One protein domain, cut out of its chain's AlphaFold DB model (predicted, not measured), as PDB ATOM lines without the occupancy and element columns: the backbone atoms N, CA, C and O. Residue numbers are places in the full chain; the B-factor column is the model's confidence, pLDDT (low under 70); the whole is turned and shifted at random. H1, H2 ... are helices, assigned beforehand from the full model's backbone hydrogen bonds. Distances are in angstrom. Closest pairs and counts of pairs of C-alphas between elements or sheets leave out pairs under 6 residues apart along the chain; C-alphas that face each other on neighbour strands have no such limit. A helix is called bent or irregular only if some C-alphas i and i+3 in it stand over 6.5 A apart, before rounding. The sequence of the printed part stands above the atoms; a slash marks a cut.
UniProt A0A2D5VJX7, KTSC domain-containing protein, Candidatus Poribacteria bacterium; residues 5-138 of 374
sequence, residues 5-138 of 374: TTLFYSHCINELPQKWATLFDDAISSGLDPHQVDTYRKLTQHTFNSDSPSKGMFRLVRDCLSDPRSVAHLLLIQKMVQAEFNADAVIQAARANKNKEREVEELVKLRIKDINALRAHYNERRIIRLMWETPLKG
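What this domain is: This is residues 5 to 138 of the 374 residues of the protein "KTSC domain-containing protein" of Candidatus Poribacteria bacterium (UniProt A0A2D5VJX7). Short helices are gathered round H5 in the middle: H3 and H4 lie toward one end of the longest axis, H6 packs along H5, and H7 and H8 pack on H5 from other sides, with H9 packing on H6. H1 and H2 touch no helix and lie at the end of the domain away from H8. The printed part has 134 residues and nine named helices, H1 to H9 in chain order, with no named strand; the class is all helix. It is compact, with a radius of gyration of the C-alphas of 14.7 A and spans of 45 by 32 by 26 A.

How they stand to each other: H3, residues 37 to 48, is the longest helix. It touches H4, residues 55 to 65, about perpendicular at 80 degrees; the closest C-alphas, of Thr 44 and Phe 58, are 6.0 A apart. With residues 46 to 48 alone, H3 touches the hub H5, residues 72 to 82, at Thr 47 and Gln 78, whose C-alphas are 4.6 A apart. H4 and H5, a helical hairpin, only just touch, with 3 pairs of C-alphas within 8 A, the closest being Val 61 and Leu 74 at 7.1 A. H5 and H6, residues 87 to 96, form another helical hairpin at a shallow tilt of 25 degrees, opposite ways, with the C-alphas of Val 81 and Ala 87 closest at 6.2 A. H4, H5 and H6 make an up and down bundle, each helix running against the one before it. H5 also touches H7, residues 104 to 109, at Ala 72 and Val 104, whose C-alphas are 6.1 A apart, and H8, residues 112 to 119, at Lys 79 and Ile 112, 6.2 A between C-alphas. H6 touches H9, residues 124 to 133, the closest C-alphas being those of Val 90 and Ile 128, 6.7 A apart. H2, residues 18 to 28, is near H7 and near H1, residues 5 to 15. Each O i to N i+4 pair is within hydrogen-bond range in H1, H3, H4, H6, H7 and H9; the counts are 4 of 7 in H2, 6 of 7 in H5 and 2 of 4 in H8.

Where its parts are: H1 begins at C-alpha 5 (-30.423, -28.513, -19.887) and is 15.5 A long. H2 is irregular: C-alphas 23 and 26 are 8.0 A apart. H3 measures 16.6 A, H4 15.6 A, H5 15.9 A and H6 14.2 A; H5 begins at C-alpha 72 (-22.338, -43.742, -10.999). H9, 13.9 A long, ends at C-alpha 133 (-17.528, -43.257, 2.738).

The domain as a whole: The two C-alphas farthest apart, of Leu 7 and Ala 120, are 46.3 A apart. The printed part has no cut and no long link. Mean pLDDT of the printed part is 74.4, and residues 5 to 41 are under 70.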
ATOM      1  N   THR A   5     -30.158 -27.207 -20.492       31.34
ATOM      2  CA  THR A   5     -30.423 -28.513 -19.887       31.34
ATOM      3  C   THR A   5     -30.395 -29.647 -20.927       31.34
ATOM      4  O   THR A   5     -29.843 -30.710 -20.661       31.34
ATOM      5  N   THR A   6     -30.893 -29.419 -22.147       30.05
ATOM      6  CA  THR A   6     -30.921 -30.415 -23.239       30.05
ATOM      7  C   THR A   6     -29.522 -30.712 -23.791       30.05
ATOM      8  O   THR A   6     -29.209 -31.858 -24.114       30.05
ATOM      9  N   LEU A   7     -28.653 -29.698 -23.842       32.00
ATOM     10  CA  LEU A   7     -27.245 -29.838 -24.243       32.00
ATOM     11  C   LEU A   7     -26.408 -30.585 -23.191       32.00
ATOM     12  O   LEU A   7     -25.461 -31.287 -23.530       32.00
ATOM     13  N   PHE A   8     -26.778 -30.470 -21.915       35.53
ATOM     14  CA  PHE A   8     -26.096 -31.141 -20.813       35.53
ATOM     15  C   PHE A   8     -26.391 -32.650 -20.788       35.53
ATOM     16  O   PHE A   8     -25.479 -33.453 -20.601       35.53
ATOM     17  N   TYR A   9     -27.635 -33.057 -21.060       40.03
ATOM     18  CA  TYR A   9     -28.018 -34.471 -21.109       40.03
ATOM     19  C   TYR A   9     -27.448 -35.217 -22.318       40.03
ATOM     20  O   TYR A   9     -27.025 -36.362 -22.162       40.03
ATOM     21  N   SER A  10     -27.366 -34.579 -23.493       36.53
ATOM     22  CA  SER A  10     -26.697 -35.191 -24.649       36.53
ATOM     23  C   SER A  10     -25.203 -35.380 -24.383       36.53
ATOM     24  O   SER A  10     -24.651 -36.418 -24.731       36.53
ATOM     25  N   HIS A  11     -24.561 -34.443 -23.681       35.53
ATOM     26  CA  HIS A  11     -23.153 -34.569 -23.316       35.53
ATOM     27  C   HIS A  11     -22.911 -35.675 -22.279       35.53
ATOM     28  O   HIS A  11     -21.977 -36.454 -22.437       35.53
ATOM     29  N   CYS A  12     -23.791 -35.816 -21.279       39.62
ATOM     30  CA  CYS A  12     -23.705 -36.888 -20.280       39.62
ATOM     31  C   CYS A  12     -23.946 -38.271 -20.883       39.62
ATOM     32  O   CYS A  12     -23.270 -39.216 -20.506       39.62
ATOM     33  N   ILE A  13     -24.884 -38.400 -21.826       43.41
ATOM     34  CA  ILE A  13     -25.158 -39.664 -22.522       43.41
ATOM     35  C   ILE A  13     -24.025 -40.021 -23.496       43.41
ATOM     36  O   ILE A  13     -23.667 -41.190 -23.604       43.41
ATOM     37  N   ASN A  14     -23.420 -39.025 -24.150       39.00
ATOM     38  CA  ASN A  14     -22.325 -39.232 -25.102       39.00
ATOM     39  C   ASN A  14     -20.949 -39.433 -24.435       39.00
ATOM     40  O   ASN A  14     -20.061 -40.007 -25.061       39.00
ATOM     41  N   GLU A  15     -20.758 -38.984 -23.188       38.47
ATOM     42  CA  GLU A  15     -19.539 -39.218 -22.391       38.47
ATOM     43  C   GLU A  15     -19.664 -40.363 -21.381       38.47
ATOM     44  O   GLU A  15     -18.669 -40.749 -20.761       38.47
ATOM     45  N   LEU A  16     -20.854 -40.951 -21.219       45.91
ATOM     46  CA  LEU A  16     -20.978 -42.239 -20.550       45.91
ATOM     47  C   LEU A  16     -20.094 -43.235 -21.323       45.91
ATOM     48  O   LEU A  16     -20.302 -43.419 -22.523       45.91
ATOM     49  N   PRO A  17     -19.098 -43.882 -20.679       41.59
ATOM     50  CA  PRO A  17     -18.302 -44.919 -21.327       41.59
ATOM     51  C   PRO A  17     -19.221 -45.871 -22.101       41.59
ATOM     52  O   PRO A  17     -20.251 -46.247 -21.553       41.59
ATOM     53  N   GLN A  18     -18.856 -46.321 -23.308       42.38
ATOM     54  CA  GLN A  18     -19.628 -47.308 -24.101       42.38
ATOM     55  C   GLN A  18     -20.138 -48.520 -23.278       42.38
ATOM     56  O   GLN A  18     -21.121 -49.154 -23.638       42.38
ATOM     57  N   LYS A  19     -19.507 -48.820 -22.133       39.50
ATOM     58  CA  LYS A  19     -19.940 -49.802 -21.121       39.50
ATOM     59  C   LYS A  19     -21.244 -49.484 -20.371       39.50
ATOM     60  O   LYS A  19     -21.812 -50.388 -19.773       39.50
ATOM     61  N   TRP A  20     -21.683 -48.231 -20.328       42.09
ATOM     62  CA  TRP A  20     -22.983 -47.844 -19.784       42.09
ATOM     63  C   TRP A  20     -24.057 -47.884 -20.854       42.09
ATOM     64  O   TRP A  20     -25.174 -48.255 -20.521       42.09
ATOM     65  N   ALA A  21     -23.719 -47.598 -22.119       42.56
ATOM     66  CA  ALA A  21     -24.635 -47.815 -23.235       42.56
ATOM     67  C   ALA A  21     -25.175 -49.251 -23.189       42.56
ATOM     68  O   ALA A  21     -26.373 -49.414 -23.087       42.56
ATOM     69  N   THR A  22     -24.338 -50.272 -22.983       39.94
ATOM     70  CA  THR A  22     -24.806 -51.670 -22.847       39.94
ATOM     71  C   THR A  22     -25.658 -51.998 -21.614       39.94
ATOM     72  O   THR A  22     -26.437 -52.945 -21.655       39.94
ATOM     73  N   LEU A  23     -25.565 -51.229 -20.522       40.56
ATOM     74  CA  LEU A  23     -26.482 -51.329 -19.370       40.56
ATOM     75  C   LEU A  23     -27.796 -50.559 -19.597       40.56
ATOM     76  O   LEU A  23     -28.798 -50.841 -18.943       40.56
ATOM     77  N   PHE A  24     -27.782 -49.598 -20.519       47.69
ATOM     78  CA  PHE A  24     -28.881 -48.697 -20.861       47.69
ATOM     79  C   PHE A  24     -29.392 -48.899 -22.303       47.69
ATOM     80  O   PHE A  24     -30.192 -48.094 -22.776       47.69
ATOM     81  N   ASP A  25     -28.966 -49.959 -22.996       40.47
ATOM     82  CA  ASP A  25     -29.128 -50.093 -24.450       40.47
ATOM     83  C   ASP A  25     -30.602 -50.280 -24.805       40.47
ATOM     84  O   ASP A  25     -31.064 -49.679 -25.767       40.47
ATOM     85  N   ASP A  26     -31.395 -50.954 -23.969       39.78
ATOM     86  CA  ASP A  26     -32.852 -51.049 -24.155       39.78
ATOM     87  C   ASP A  26     -33.569 -49.691 -24.030       39.78
ATOM     88  O   ASP A  26     -34.624 -49.486 -24.634       39.78
ATOM     89  N   ALA A  27     -33.008 -48.745 -23.269       37.34
ATOM     90  CA  ALA A  27     -33.580 -47.413 -23.071       37.34
ATOM     91  C   ALA A  27     -33.067 -46.381 -24.092       37.34
ATOM     92  O   ALA A  27     -33.776 -45.430 -24.409       37.34
ATOM     93  N   ILE A  28     -31.849 -46.555 -24.614       38.34
ATOM     94  CA  ILE A  28     -31.209 -45.617 -25.551       38.34
ATOM     95  C   ILE A  28     -31.472 -46.016 -27.015       38.34
ATOM     96  O   ILE A  28     -31.754 -45.145 -27.839       38.34
ATOM     97  N   SER A  29     -31.475 -47.312 -27.356       37.03
ATOM     98  CA  SER A  29     -31.721 -47.794 -28.733       37.03
ATOM     99  C   SER A  29     -33.178 -47.657 -29.201       37.03
ATOM    100  O   SER A  29     -33.466 -47.774 -30.391       37.03
ATOM    101  N   SER A  30     -34.094 -47.340 -28.284       36.88
ATOM    102  CA  SER A  30     -35.522 -47.126 -28.541       36.88
ATOM    103  C   SER A  30     -35.912 -45.649 -28.737       36.88
ATOM    104  O   SER A  30     -37.094 -45.348 -28.892       36.88
ATOM    105  N   GLY A  31     -34.943 -44.721 -28.780       37.78
ATOM    106  CA  GLY A  31     -35.197 -43.306 -29.094       37.78
ATOM    107  C   GLY A  31     -35.976 -42.550 -28.009       37.78
ATOM    108  O   GLY A  31     -36.767 -41.661 -28.324       37.78
ATOM    109  N   LEU A  32     -35.793 -42.920 -26.738       40.50
ATOM    110  CA  LEU A  32     -36.566 -42.366 -25.629       40.50
ATOM    111  C   LEU A  32     -36.067 -40.986 -25.184       40.50
ATOM    112  O   LEU A  32     -34.888 -40.766 -24.914       40.50
ATOM    113  N   ASP A  33     -37.025 -40.075 -25.032       43.88
ATOM    114  CA  ASP A  33     -36.845 -38.760 -24.430       43.88
ATOM    115  C   ASP A  33     -36.677 -38.900 -22.894       43.88
ATOM    116  O   ASP A  33     -37.567 -39.443 -22.224       43.88
ATOM    117  N   PRO A  34     -35.569 -38.415 -22.294       42.41
ATOM    118  CA  PRO A  34     -35.333 -38.436 -20.846       42.41
ATOM    119  C   PRO A  34     -36.319 -37.576 -20.034       42.41
ATOM    120  O   PRO A  34     -36.231 -37.553 -18.806       42.41
ATOM    121  N   HIS A  35     -37.273 -36.893 -20.673       42.88
ATOM    122  CA  HIS A  35     -38.408 -36.223 -20.035       42.88
ATOM    123  C   HIS A  35     -39.667 -37.103 -19.920       42.88
ATOM    124  O   HIS A  35     -40.651 -36.692 -19.298       42.88
ATOM    125  N   GLN A  36     -39.653 -38.335 -20.442       48.78
ATOM    126  CA  GLN A  36     -40.780 -39.259 -20.319       48.78
ATOM    127  C   GLN A  36     -40.783 -39.996 -18.971       48.78
ATOM    128  O   GLN A  36     -39.814 -40.637 -18.561       48.78
ATOM    129  N   VAL A  37     -41.929 -39.941 -18.282       52.41
ATOM    130  CA  VAL A  37     -42.186 -40.583 -16.974       52.41
ATOM    131  C   VAL A  37     -41.886 -42.090 -16.989       52.41
ATOM    132  O   VAL A  37     -41.506 -42.657 -15.962       52.41
ATOM    133  N   ASP A  38     -42.027 -42.734 -18.148       60.41
ATOM    134  CA  ASP A  38     -41.825 -44.174 -18.315       60.41
ATOM    135  C   ASP A  38     -40.342 -44.580 -18.201       60.41
ATOM    136  O   ASP A  38     -40.020 -45.600 -17.592       60.41
ATOM    137  N   THR A  39     -39.418 -43.729 -18.658       59.56
ATOM    138  CA  THR A  39     -37.963 -43.949 -18.559       59.56
ATOM    139  C   THR A  39     -37.481 -43.865 -17.109       59.56
ATOM    140  O   THR A  39     -36.765 -44.749 -16.633       59.56
ATOM    141  N   TYR A  40     -37.944 -42.862 -16.351       66.44
ATOM    142  CA  TYR A  40     -37.642 -42.755 -14.916       66.44
ATOM    143  C   TYR A  40     -38.188 -43.940 -14.126       66.44
ATOM    144  O   TYR A  40     -37.531 -44.428 -13.203       66.44
ATOM    145  N   ARG A  41     -39.393 -44.405 -14.475       69.31
ATOM    146  CA  ARG A  41     -40.012 -45.576 -13.856       69.31
ATOM    147  C   ARG A  41     -39.180 -46.825 -14.091       69.31
ATOM    148  O   ARG A  41     -38.759 -47.421 -13.103       69.31
ATOM    149  N   LYS A  42     -38.868 -47.158 -15.344       71.06
ATOM    150  CA  LYS A  42     -38.061 -48.340 -15.690       71.06
ATOM    151  C   LYS A  42     -36.684 -48.309 -15.033       71.06
ATOM    152  O   LYS A  42     -36.271 -49.298 -14.436       71.06
ATOM    153  N   LEU A  43     -36.012 -47.158 -15.040       74.44
ATOM    154  CA  LEU A  43     -34.710 -47.017 -14.386       74.44
ATOM    155  C   LEU A  43     -34.791 -47.199 -12.867       74.44
ATOM    156  O   LEU A  43     -33.923 -47.828 -12.263       74.44
ATOM    157  N   THR A  44     -35.835 -46.666 -12.234       83.19
ATOM    158  CA  THR A  44     -36.027 -46.833 -10.789       83.19
ATOM    159  C   THR A  44     -36.341 -48.290 -10.450       83.19
ATOM    160  O   THR A  44     -35.744 -48.830  -9.520       83.19
ATOM    161  N   GLN A  45     -37.207 -48.943 -11.230       83.50
ATOM    162  CA  GLN A  45     -37.519 -50.368 -11.084       83.50
ATOM    163  C   GLN A  45     -36.261 -51.229 -11.239       83.50
ATOM    164  O   GLN A  45     -36.004 -52.088 -10.401       83.50
ATOM    165  N   HIS A  46     -35.428 -50.941 -12.243       81.31
ATOM    166  CA  HIS A  46     -34.176 -51.654 -12.496       81.31
ATOM    167  C   HIS A  46     -33.129 -51.441 -11.391       81.31
ATOM    168  O   HIS A  46     -32.492 -52.392 -10.937       81.31
ATOM    169  N   THR A  47     -32.962 -50.197 -10.930       85.12
ATOM    170  CA  THR A  47     -31.984 -49.837  -9.889       85.12
ATOM    171  C   THR A  47     -32.326 -50.483  -8.549       85.12
ATOM    172  O   THR A  47     -31.437 -50.928  -7.832       85.12
ATOM    173  N   PHE A  48     -33.610 -50.541  -8.195       89.06
ATOM    174  CA  PHE A  48     -34.065 -51.059  -6.902       89.06
ATOM    175  C   PHE A  48     -34.639 -52.476  -6.968       89.06
ATOM    176  O   PHE A  48     -35.123 -52.965  -5.951       89.06
ATOM    177  N   ASN A  49     -34.600 -53.122  -8.136       86.19
ATOM    178  CA  ASN A  49     -35.204 -54.431  -8.380       86.19
ATOM    179  C   ASN A  49     -36.630 -54.537  -7.794       86.19
ATOM    180  O   ASN A  49     -36.930 -55.427  -7.002       86.19
ATOM    181  N   SER A  50     -37.479 -53.552  -8.102       86.25
ATOM    182  CA  SER A  50     -38.800 -53.396  -7.488       86.25
ATOM    183  C   SER A  50     -39.839 -53.003  -8.524       86.25
ATOM    184  O   SER A  50     -39.701 -51.960  -9.155       86.25
ATOM    185  N   ASP A  51     -40.918 -53.777  -8.643       84.12
ATOM    186  CA  ASP A  51     -42.019 -53.479  -9.570       84.12
ATOM    187  C   ASP A  51     -42.839 -52.251  -9.150       84.12
ATOM    188  O   ASP A  51     -43.480 -51.603  -9.983       84.12
ATOM    189  N   SER A  52     -42.778 -51.880  -7.866       86.88
ATOM    190  CA  SER A  52     -43.519 -50.763  -7.269       86.88
ATOM    191  C   SER A  52     -42.606 -49.819  -6.465       86.88
ATOM    192  O   SER A  52     -42.691 -49.754  -5.237       86.88
ATOM    193  N   PRO A  53     -41.726 -49.039  -7.131       85.56
ATOM    194  CA  PRO A  53     -40.752 -48.215  -6.427       85.56
ATOM    195  C   PRO A  53     -41.389 -47.122  -5.566       85.56
ATOM    196  O   PRO A  53     -42.373 -46.478  -5.940       85.56
ATOM    197  N   SER A  54     -40.775 -46.849  -4.416       89.19
ATOM    198  CA  SER A  54     -41.250 -45.815  -3.498       89.19
ATOM    199  C   SER A  54     -40.970 -44.402  -4.027       89.19
ATOM    200  O   SER A  54     -40.034 -44.161  -4.795       89.19
ATOM    201  N   LYS A  55     -41.715 -43.401  -3.532       85.50
ATOM    202  CA  LYS A  55     -41.420 -41.975  -3.799       85.50
ATOM    203  C   LYS A  55     -39.974 -41.602  -3.438       85.50
ATOM    204  O   LYS A  55     -39.395 -40.712  -4.058       85.50
ATOM    205  N   GLY A  56     -39.398 -42.257  -2.426       86.31
ATOM    206  CA  GLY A  56     -38.014 -42.056  -2.003       86.31
ATOM    207  C   GLY A  56     -37.003 -42.519  -3.054       86.31
ATOM    208  O   GLY A  56     -36.065 -41.769  -3.333       86.31
ATOM    209  N   MET A  57     -37.245 -43.689  -3.655       89.94
ATOM    210  CA  MET A  57     -36.441 -44.272  -4.736       89.94
ATOM    211  C   MET A  57     -36.468 -43.383  -5.982       89.94
ATOM    212  O   MET A  57     -35.415 -42.979  -6.468       89.94
ATOM    213  N   PHE A  58     -37.665 -42.978  -6.420       83.50
ATOM    214  CA  PHE A  58     -37.842 -42.074  -7.562       83.50
ATOM    215  C   PHE A  58     -37.084 -40.754  -7.397       83.50
ATOM    216  O   PHE A  58     -36.393 -40.308  -8.312       83.50
ATOM    217  N   ARG A  59     -37.190 -40.129  -6.215       85.62
ATOM    218  CA  ARG A  59     -36.464 -38.886  -5.925       85.62
ATOM    219  C   ARG A  59     -34.957 -39.089  -6.035       85.62
ATOM    220  O   ARG A  59     -34.311 -38.277  -6.675       85.62
ATOM    221  N   LEU A  60     -34.409 -40.167  -5.463       88.75
ATOM    222  CA  LEU A  60     -32.966 -40.411  -5.519       88.75
ATOM    223  C   LEU A  60     -32.463 -40.609  -6.955       88.75
ATOM    224  O   LEU A  60     -31.440 -40.029  -7.308       88.75
ATOM    225  N   VAL A  61     -33.182 -41.378  -7.779       85.44
ATOM    226  CA  VAL A  61     -32.814 -41.586  -9.191       85.44
ATOM    227  C   VAL A  61     -32.796 -40.262  -9.942       85.44
ATOM    228  O   VAL A  61     -31.806 -39.937 -10.592       85.44
ATOM    229  N   ARG A  62     -33.851 -39.457  -9.793       80.75
ATOM    230  CA  ARG A  62     -33.921 -38.122 -10.392       80.75
ATOM    231  C   ARG A  62     -32.775 -37.225  -9.919       80.75
ATOM    232  O   ARG A  62     -32.156 -36.554 -10.740       80.75
ATOM    233  N   ASP A  63     -32.488 -37.213  -8.620       83.56
ATOM    234  CA  ASP A  63     -31.422 -36.389  -8.050       83.56
ATOM    235  C   ASP A  63     -30.043 -36.817  -8.604       83.56
ATOM    236  O   ASP A  63     -29.230 -35.952  -8.921       83.56
ATOM    237  N   CYS A  64     -29.806 -38.124  -8.810       82.88
ATOM    238  CA  CYS A  64     -28.569 -38.636  -9.415       82.88
ATOM    239  C   CYS A  64     -28.445 -38.292 -10.907       82.88
ATOM    240  O   CYS A  64     -27.365 -37.955 -11.377       82.88
ATOM    241  N   LEU A  65     -29.548 -38.354 -11.657       77.06
ATOM    242  CA  LEU A  65     -29.570 -37.978 -13.076       77.06
ATOM    243  C   LEU A  65     -29.411 -36.470 -13.297       77.06
ATOM    244  O   LEU A  65     -29.006 -36.044 -14.374       77.06
ATOM    245  N   SER A  66     -29.727 -35.659 -12.290       75.50
ATOM    246  CA  SER A  66     -29.589 -34.200 -12.360       75.50
ATOM    247  C   SER A  66     -28.142 -33.723 -12.166       75.50
ATOM    248  O   SER A  66     -27.849 -32.564 -12.444       75.50
ATOM    249  N   ASP A  67     -27.235 -34.583 -11.684       75.50
ATOM    250  CA  ASP A  67     -25.815 -34.270 -11.480       75.50
ATOM    251  C   ASP A  67     -24.939 -35.399 -12.063       75.50
ATOM    252  O   ASP A  67     -24.870 -36.478 -11.465       75.50
ATOM    253  N   PRO A  68     -24.230 -35.179 -13.189       70.81
ATOM    254  CA  PRO A  68     -23.547 -36.235 -13.945       70.81
ATOM    255  C   PRO A  68     -22.513 -36.986 -13.118       70.81
ATOM    256  O   PRO A  68     -22.333 -38.192 -13.269       70.81
ATOM    257  N   ARG A  69     -21.890 -36.280 -12.169       77.38
ATOM    258  CA  ARG A  69     -20.907 -36.845 -11.241       77.38
ATOM    259  C   ARG A  69     -21.496 -38.002 -10.439       77.38
ATOM    260  O   ARG A  69     -20.806 -38.983 -10.188       77.38
ATOM    261  N   SER A  70     -22.783 -37.906 -10.103       82.06
ATOM    262  CA  SER A  70     -23.496 -38.840  -9.232       82.06
ATOM    263  C   SER A  70     -24.229 -39.969  -9.953       82.06
ATOM    264  O   SER A  70     -24.767 -40.853  -9.289       82.06
ATOM    265  N   VAL A  71     -24.221 -40.011 -11.289       77.94
ATOM    266  CA  VAL A  71     -24.880 -41.082 -12.064       77.94
ATOM    267  C   VAL A  71     -24.322 -42.455 -11.690       77.94
ATOM    268  O   VAL A  71     -25.072 -43.416 -11.509       77.94
ATOM    269  N   ALA A  72     -23.012 -42.531 -11.448       82.56
ATOM    270  CA  ALA A  72     -22.338 -43.742 -10.999       82.56
ATOM    271  C   ALA A  72     -22.874 -44.288  -9.659       82.56
ATOM    272  O   ALA A  72     -22.717 -45.476  -9.373       82.56
ATOM    273  N   HIS A  73     -23.553 -43.466  -8.847       88.69
ATOM    274  CA  HIS A  73     -24.179 -43.945  -7.619       88.69
ATOM    275  C   HIS A  73     -25.269 -44.985  -7.880       88.69
ATOM    276  O   HIS A  73     -25.411 -45.911  -7.084       88.69
ATOM    277  N   LEU A  74     -25.998 -44.872  -8.994       86.75
ATOM    278  CA  LEU A  74     -27.082 -45.795  -9.339       86.75
ATOM    279  C   LEU A  74     -26.583 -47.234  -9.477       86.75
ATOM    280  O   LEU A  74     -27.228 -48.153  -8.980       86.75
ATOM    281  N   LEU A  75     -25.392 -47.424 -10.051       85.69
ATOM    282  CA  LEU A  75     -24.784 -48.746 -10.183       85.69
ATOM    283  C   LEU A  75     -24.429 -49.347  -8.823       85.69
ATOM    284  O   LEU A  75     -24.699 -50.523  -8.587       85.69
ATOM    285  N   LEU A  76     -23.872 -48.562  -7.895       90.19
ATOM    286  CA  LEU A  76     -23.592 -49.090  -6.560       90.19
ATOM    287  C   LEU A  76     -24.885 -49.418  -5.805       90.19
ATOM    288  O   LEU A  76     -24.970 -50.483  -5.200       90.19
ATOM    289  N   ILE A  77     -25.898 -48.545  -5.872       92.56
ATOM    290  CA  ILE A  77     -27.215 -48.796  -5.264       92.56
ATOM    291  C   ILE A  77     -27.772 -50.114  -5.786       92.56
ATOM    292  O   ILE A  77     -28.133 -50.974  -4.987       92.56
ATOM    293  N   GLN A  78     -27.764 -50.301  -7.105       90.06
ATOM    294  CA  GLN A  78     -28.230 -51.526  -7.731       90.06
ATOM    295  C   GLN A  78     -27.492 -52.757  -7.204       90.06
ATOM    296  O   GLN A  78     -28.132 -53.717  -6.783       90.06
ATOM    297  N   LYS A  79     -26.156 -52.727  -7.160       90.00
ATOM    298  CA  LYS A  79     -25.354 -53.844  -6.638       90.00
ATOM    299  C   LYS A  79     -25.671 -54.147  -5.175       90.00
ATOM    300  O   LYS A  79     -25.733 -55.313  -4.799       90.00
ATOM    301  N   MET A  80     -25.880 -53.120  -4.353       93.06
ATOM    302  CA  MET A  80     -26.226 -53.288  -2.943       93.06
ATOM    303  C   MET A  80     -27.642 -53.842  -2.757       93.06
ATOM    304  O   MET A  80     -27.840 -54.731  -1.935       93.06
ATOM    305  N   VAL A  81     -28.615 -53.373  -3.536       92.25
ATOM    306  CA  VAL A  81     -29.992 -53.883  -3.486       92.25
ATOM    307  C   VAL A  81     -30.064 -55.324  -3.994       92.25
ATOM    308  O   VAL A  81     -30.704 -56.157  -3.363       92.25
ATOM    309  N   GLN A  82     -29.340 -55.659  -5.066       89.62
ATOM    310  CA  GLN A  82     -29.188 -57.042  -5.540       89.62
ATOM    311  C   GLN A  82     -28.470 -57.943  -4.526       89.62
ATOM    312  O   GLN A  82     -28.707 -59.145  -4.496       89.62
ATOM    313  N   ALA A  83     -27.606 -57.371  -3.687       91.25
ATOM    314  CA  ALA A  83     -27.013 -58.049  -2.538       91.25
ATOM    315  C   ALA A  83     -27.944 -58.069  -1.308       91.25
ATOM    316  O   ALA A  83     -27.481 -58.362  -0.211       91.25
ATOM    317  N   GLU A  84     -29.233 -57.746  -1.470       93.69
ATOM    318  CA  GLU A  84     -30.276 -57.770  -0.436       93.69
ATOM    319  C   GLU A  84     -30.010 -56.817   0.741       93.69
ATOM    320  O   GLU A  84     -30.253 -57.152   1.901       93.69
ATOM    321  N   PHE A  85     -29.429 -55.642   0.489       94.25
ATOM    322  CA  PHE A  85     -29.337 -54.583   1.499       94.25
ATOM    323  C   PHE A  85     -30.662 -53.826   1.616       94.25
ATOM    324  O   PHE A  85     -31.399 -53.674   0.639       94.25
ATOM    325  N   ASN A  86     -30.949 -53.290   2.803       92.38
ATOM    326  CA  ASN A  86     -32.115 -52.456   3.042       92.38
ATOM    327  C   ASN A  86     -32.063 -51.195   2.161       92.38
ATOM    328  O   ASN A  86     -31.191 -50.333   2.313       92.38
ATOM    329  N   ALA A  87     -33.030 -51.078   1.250       91.25
ATOM    330  CA  ALA A  87     -33.066 -50.004   0.264       91.25
ATOM    331  C   ALA A  87     -33.123 -48.605   0.900       91.25
ATOM    332  O   ALA A  87     -32.440 -47.697   0.429       91.25
ATOM    333  N   ASP A  88     -33.871 -48.421   1.993       91.38
ATOM    334  CA  ASP A  88     -33.967 -47.124   2.672       91.38
ATOM    335  C   ASP A  88     -32.635 -46.721   3.317       91.38
ATOM    336  O   ASP A  88     -32.230 -45.561   3.221       91.38
ATOM    337  N   ALA A  89     -31.909 -47.673   3.910       92.88
ATOM    338  CA  ALA A  89     -30.580 -47.430   4.467       92.88
ATOM    339  C   ALA A  89     -29.564 -47.049   3.374       92.88
ATOM    340  O   ALA A  89     -28.774 -46.117   3.555       92.88
ATOM    341  N   VAL A  90     -29.620 -47.715   2.214       93.12
ATOM    342  CA  VAL A  90     -28.786 -47.382   1.047       93.12
ATOM    343  C   VAL A  90     -29.126 -45.988   0.508       93.12
ATOM    344  O   VAL A  90     -28.212 -45.205   0.240       93.12
ATOM    345  N   ILE A  91     -30.416 -45.636   0.414       92.06
ATOM    346  CA  ILE A  91     -30.884 -44.304  -0.013       92.06
ATOM    347  C   ILE A  91     -30.384 -43.217   0.941       92.06
ATOM    348  O   ILE A  91     -29.887 -42.180   0.494       92.06
ATOM    349  N   GLN A  92     -30.513 -43.431   2.253       91.88
ATOM    350  CA  GLN A  92     -30.055 -42.474   3.261       91.88
ATOM    351  C   GLN A  92     -28.550 -42.231   3.151       91.88
ATOM    352  O   GLN A  92     -28.112 -41.082   3.171       91.88
ATOM    353  N   ALA A  93     -27.765 -43.293   2.980       91.50
ATOM    354  CA  ALA A  93     -26.322 -43.176   2.848       91.50
ATOM    355  C   ALA A  93     -25.904 -42.499   1.531       91.50
ATOM    356  O   ALA A  93     -25.036 -41.627   1.551       91.50
ATOM    357  N   ALA A  94     -26.574 -42.805   0.414       90.31
ATOM    358  CA  ALA A  94     -26.337 -42.135  -0.866       90.31
ATOM    359  C   ALA A  94     -26.619 -40.622  -0.785       90.31
ATOM    360  O   ALA A  94     -25.849 -39.824  -1.311       90.31
ATOM    361  N   ARG A  95     -27.685 -40.212  -0.082       88.44
ATOM    362  CA  ARG A  95     -28.021 -38.791   0.128       88.44
ATOM    363  C   ARG A  95     -27.080 -38.073   1.088       88.44
ATOM    364  O   ARG A  95     -26.836 -36.883   0.921       88.44
ATOM    365  N   ALA A  96     -26.590 -38.771   2.110       88.44
ATOM    366  CA  ALA A  96     -25.659 -38.208   3.085       88.44
ATOM    367  C   ALA A  96     -24.227 -38.081   2.534       88.44
ATOM    368  O   ALA A  96     -23.415 -37.340   3.095       88.44
ATOM    369  N   ASN A  97     -23.909 -38.801   1.457       84.19
ATOM    370  CA  ASN A  97     -22.586 -38.803   0.860       84.19
ATOM    371  C   ASN A  97     -22.256 -37.434   0.233       84.19
ATOM    372  O   ASN A  97     -22.913 -36.971  -0.697       84.19
ATOM    373  N   LYS A  98     -21.195 -36.799   0.742       80.06
ATOM    374  CA  LYS A  98     -20.698 -35.510   0.239       80.06
ATOM    375  C   LYS A  98     -19.890 -35.652  -1.050       80.06
ATOM    376  O   LYS A  98     -19.817 -34.696  -1.817       80.06
ATOM    377  N   ASN A  99     -19.277 -36.814  -1.278       81.38
ATOM    378  CA  ASN A  99     -18.526 -37.075  -2.495       81.38
ATOM    379  C   ASN A  99     -19.481 -37.569  -3.579       81.38
ATOM    380  O   ASN A  99     -20.029 -38.666  -3.477       81.38
ATOM    381  N   LYS A 100     -19.685 -36.751  -4.607       78.75
ATOM    382  CA  LYS A 100     -20.590 -37.089  -5.700       78.75
ATOM    383  C   LYS A 100     -19.941 -37.938  -6.781       78.75
ATOM    384  O   LYS A 100     -20.690 -38.537  -7.530       78.75
ATOM    385  N   GLU A 101     -18.614 -37.998  -6.856       80.94
ATOM    386  CA  GLU A 101     -17.893 -38.721  -7.905       80.94
ATOM    387  C   GLU A 101     -17.520 -40.139  -7.465       80.94
ATOM    388  O   GLU A 101     -17.218 -40.401  -6.294       80.94
ATOM    389  N   ARG A 102     -17.531 -41.074  -8.423       79.94
ATOM    390  CA  ARG A 102     -17.154 -42.475  -8.207       79.94
ATOM    391  C   ARG A 102     -16.334 -43.040  -9.351       79.94
ATOM    392  O   ARG A 102     -16.551 -42.732 -10.518       79.94
ATOM    393  N   GLU A 103     -15.472 -43.978  -8.982       81.00
ATOM    394  CA  GLU A 103     -14.661 -44.798  -9.876       81.00
ATOM    395  C   GLU A 103     -15.561 -45.819 -10.593       81.00
ATOM    396  O   GLU A 103     -15.747 -46.950 -10.142       81.00
ATOM    397  N   VAL A 104     -16.158 -45.407 -11.712       77.31
ATOM    398  CA  VAL A 104     -17.041 -46.239 -12.547       77.31
ATOM    399  C   VAL A 104     -16.438 -47.614 -12.835       77.31
ATOM    400  O   VAL A 104     -17.121 -48.632 -12.734       77.31
ATOM    401  N   GLU A 105     -15.154 -47.655 -13.191       78.50
ATOM    402  CA  GLU A 105     -14.467 -48.892 -13.556       78.50
ATOM    403  C   GLU A 105     -14.455 -49.922 -12.422       78.50
ATOM    404  O   GLU A 105     -14.619 -51.116 -12.677       78.50
ATOM    405  N   GLU A 106     -14.311 -49.469 -11.176       81.94
ATOM    406  CA  GLU A 106     -14.327 -50.332  -9.994       81.94
ATOM    407  C   GLU A 106     -15.749 -50.819  -9.690       81.94
ATOM    408  O   GLU A 106     -15.957 -51.998  -9.397       81.94
ATOM    409  N   LEU A 107     -16.752 -49.952  -9.859       82.25
ATOM    410  CA  LEU A 107     -18.162 -50.313  -9.685       82.25
ATOM    411  C   LEU A 107     -18.646 -51.354 -10.700       82.25
ATOM    412  O   LEU A 107     -19.411 -52.251 -10.346       82.25
ATOM    413  N   VAL A 108     -18.187 -51.278 -11.952       79.19
ATOM    414  CA  VAL A 108     -18.519 -52.275 -12.984       79.19
ATOM    415  C   VAL A 108     -17.931 -53.646 -12.637       79.19
ATOM    416  O   VAL A 108     -18.579 -54.671 -12.854       79.19
ATOM    417  N   LYS A 109     -16.723 -53.683 -12.061       81.06
ATOM    418  CA  LYS A 109     -16.059 -54.925 -11.630       81.06
ATOM    419  C   LYS A 109     -16.661 -55.516 -10.351       81.06
ATOM    420  O   LYS A 109     -16.393 -56.681 -10.055       81.06
ATOM    421  N   LEU A 110     -17.450 -54.743  -9.601       83.56
ATOM    422  CA  LEU A 110     -18.032 -55.153  -8.327       83.56
ATOM    423  C   LEU A 110     -19.041 -56.297  -8.514       83.56
ATOM    424  O   LEU A 110     -20.047 -56.177  -9.230       83.56
ATOM    425  N   ARG A 111     -18.794 -57.420  -7.832       88.31
ATOM    426  CA  ARG A 111     -19.678 -58.593  -7.842       88.31
ATOM    427  C   ARG A 111     -20.490 -58.641  -6.553       88.31
ATOM    428  O   ARG A 111     -19.987 -58.321  -5.480       88.31
ATOM    429  N   ILE A 112     -21.725 -59.133  -6.636       89.88
ATOM    430  CA  ILE A 112     -22.602 -59.307  -5.463       89.88
ATOM    431  C   ILE A 112     -21.934 -60.201  -4.406       89.88
ATOM    432  O   ILE A 112     -21.963 -59.893  -3.216       89.88
ATOM    433  N   LYS A 113     -21.240 -61.262  -4.843       89.06
ATOM    434  CA  LYS A 113     -20.486 -62.147  -3.944       89.06
ATOM    435  C   LYS A 113     -19.385 -61.428  -3.153       89.06
ATOM    436  O   LYS A 113     -19.133 -61.807  -2.015       89.06
ATOM    437  N   ASP A 114     -18.782 -60.379  -3.719       89.19
ATOM    438  CA  ASP A 114     -17.715 -59.613  -3.067       89.19
ATOM    439  C   ASP A 114     -18.302 -58.766  -1.923       89.19
ATOM    440  O   ASP A 114     -17.762 -58.734  -0.824       89.19
ATOM    441  N   ILE A 115     -19.476 -58.158  -2.137       90.25
ATOM    442  CA  ILE A 115     -20.215 -57.440  -1.084       90.25
ATOM    443  C   ILE A 115     -20.655 -58.416   0.020       90.25
ATOM    444  O   ILE A 115     -20.537 -58.119   1.211       90.25
ATOM    445  N   ASN A 116     -21.131 -59.603  -0.364       89.62
ATOM    446  CA  ASN A 116     -21.580 -60.621   0.582       89.62
ATOM    447  C   ASN A 116     -20.439 -61.211   1.423       89.62
ATOM    448  O   ASN A 116     -20.682 -61.585   2.570       89.62
ATOM    449  N   ALA A 117     -19.196 -61.228   0.930       88.69
ATOM    450  CA  ALA A 117     -18.036 -61.654   1.718       88.69
ATOM    451  C   ALA A 117     -17.870 -60.819   3.006       88.69
ATOM    452  O   ALA A 117     -17.517 -61.356   4.057       88.69
ATOM    453  N   LEU A 118     -18.223 -59.526   2.973       91.19
ATOM    454  CA  LEU A 118     -18.180 -58.652   4.150       91.19
ATOM    455  C   LEU A 118     -19.231 -59.002   5.211       91.19
ATOM    456  O   LEU A 118     -18.999 -58.744   6.395       91.19
ATOM    457  N   ARG A 119     -20.371 -59.596   4.827       89.81
ATOM    458  CA  ARG A 119     -21.469 -59.935   5.755       89.81
ATOM    459  C   ARG A 119     -21.070 -60.994   6.781       89.81
ATOM    460  O   ARG A 119     -21.650 -61.039   7.859       89.81
ATOM    461  N   ALA A 120     -20.047 -61.796   6.487       85.31
ATOM    462  CA  ALA A 120     -19.486 -62.735   7.454       85.31
ATOM    463  C   ALA A 120     -18.788 -62.041   8.640       85.31
ATOM    464  O   ALA A 120     -18.609 -62.661   9.685       85.31
ATOM    465  N   HIS A 121     -18.386 -60.777   8.485       89.31
ATOM    466  CA  HIS A 121     -17.553 -60.066   9.459       89.31
ATOM    467  C   HIS A 121     -18.194 -58.782   9.991       89.31
ATOM    468  O   HIS A 121     -17.846 -58.322  11.079       89.31
ATOM    469  N   TYR A 122     -19.131 -58.190   9.248       93.50
ATOM    470  CA  TYR A 122     -19.684 -56.877   9.557       93.50
ATOM    471  C   TYR A 122     -21.199 -56.836   9.413       93.50
ATOM    472  O   TYR A 122     -21.779 -57.432   8.511       93.50
ATOM    473  N   ASN A 123     -21.835 -56.041  10.275       93.62
ATOM    474  CA  ASN A 123     -23.245 -55.713  10.112       93.62
ATOM    475  C   ASN A 123     -23.481 -54.792   8.905       93.62
ATOM    476  O   ASN A 123     -22.587 -54.077   8.444       93.62
ATOM    477  N   GLU A 124     -24.725 -54.764   8.440       93.62
ATOM    478  CA  GLU A 124     -25.131 -54.054   7.229       93.62
ATOM    479  C   GLU A 124     -24.763 -52.564   7.246       93.62
ATOM    480  O   GLU A 124     -24.158 -52.052   6.304       93.62
ATOM    481  N   ARG A 125     -25.027 -51.875   8.366       92.38
ATOM    482  CA  ARG A 125     -24.704 -50.452   8.542       92.38
ATOM    483  C   ARG A 125     -23.215 -50.171   8.340       92.38
ATOM    484  O   ARG A 125     -22.854 -49.135   7.783       92.38
ATOM    485  N   ARG A 126     -22.339 -51.064   8.810       93.25
ATOM    486  CA  ARG A 126     -20.888 -50.923   8.640       93.25
ATOM    487  C   ARG A 126     -20.477 -51.115   7.186       93.25
ATOM    488  O   ARG A 126     -19.631 -50.363   6.716       93.25
ATOM    489  N   ILE A 127     -21.070 -52.084   6.498       94.94
ATOM    490  CA  ILE A 127     -20.778 -52.345   5.088       94.94
ATOM    491  C   ILE A 127     -21.234 -51.164   4.233       94.94
ATOM    492  O   ILE A 127     -20.424 -50.636   3.481       94.94
ATOM    493  N   ILE A 128     -22.461 -50.665   4.429       93.69
ATOM    494  CA  ILE A 128     -22.965 -49.456   3.749       93.69
ATOM    495  C   ILE A 128     -21.992 -48.292   3.924       93.69
ATOM    496  O   ILE A 128     -21.640 -47.620   2.958       93.69
ATOM    497  N   ARG A 129     -21.501 -48.093   5.151       91.25
ATOM    498  CA  ARG A 129     -20.514 -47.059   5.441       91.25
ATOM    499  C   ARG A 129     -19.213 -47.250   4.654       91.25
ATOM    500  O   ARG A 129     -18.708 -46.278   4.113       91.25
ATOM    501  N   LEU A 130     -18.668 -48.464   4.579       92.06
ATOM    502  CA  LEU A 130     -17.444 -48.732   3.810       92.06
ATOM    503  C   LEU A 130     -17.643 -48.479   2.315       92.06
ATOM    504  O   LEU A 130     -16.812 -47.816   1.698       92.06
ATOM    505  N   MET A 131     -18.763 -48.953   1.760       91.31
ATOM    506  CA  MET A 131     -19.083 -48.788   0.342       91.31
ATOM    507  C   MET A 131     -19.272 -47.311  -0.033       91.31
ATOM    508  O   MET A 131     -18.906 -46.900  -1.136       91.31
ATOM    509  N   TRP A 132     -19.810 -46.497   0.884       88.88
ATOM    510  CA  TRP A 132     -20.136 -45.097   0.613       88.88
ATOM    511  C   TRP A 132     -19.176 -44.043   1.142       88.88
ATOM    512  O   TRP A 132     -19.097 -42.971   0.553       88.88
ATOM    513  N   GLU A 133     -18.412 -44.291   2.191       86.56
ATOM    514  CA  GLU A 133     -17.528 -43.257   2.738       86.56
ATOM    515  C   GLU A 133     -16.081 -43.394   2.259       86.56
ATOM    516  O   GLU A 133     -15.279 -42.506   2.540       86.56
ATOM    517  N   THR A 134     -15.731 -44.469   1.538       85.31
ATOM    518  CA  THR A 134     -14.341 -44.728   1.127       85.31
ATOM    519  C   THR A 134     -14.189 -45.074  -0.359       85.31
ATOM    520  O   THR A 134     -15.159 -45.543  -0.964       85.31
ATOM    521  N   PRO A 135     -13.008 -44.816  -0.964       87.25
ATOM    522  CA  PRO A 135     -12.686 -45.279  -2.315       87.25
ATOM    523  C   PRO A 135     -12.810 -46.801  -2.436       87.25
ATOM    524  O   PRO A 135     -12.583 -47.522  -1.461       87.25
ATOM    525  N   LEU A 136     -13.169 -47.284  -3.630       88.06
ATOM    526  CA  LEU A 136     -13.372 -48.717  -3.891       88.06
ATOM    527  C   LEU A 136     -12.198 -49.357  -4.634       88.06
ATOM    528  O   LEU A 136     -12.227 -50.559  -4.902       88.06
ATOM    529  N   LYS A 137     -11.157 -48.581  -4.939       86.94
ATOM    530  CA  LYS A 137      -9.910 -49.086  -5.504       86.94
ATOM    531  C   LYS A 137      -9.398 -50.308  -4.729       86.94
ATOM    532  O   LYS A 137      -9.269 -50.276  -3.509       86.94
ATOM    533  N   GLY A 138      -9.121 -51.400  -5.446       85.12
ATOM    534  CA  GLY A 138      -8.588 -52.631  -4.848       85.12
ATOM    535  C   GLY A 138      -9.600 -53.424  -4.007       85.12
ATOM    536  O   GLY A 138      -9.219 -54.370  -3.311       85.12
TER     537      GLY A 138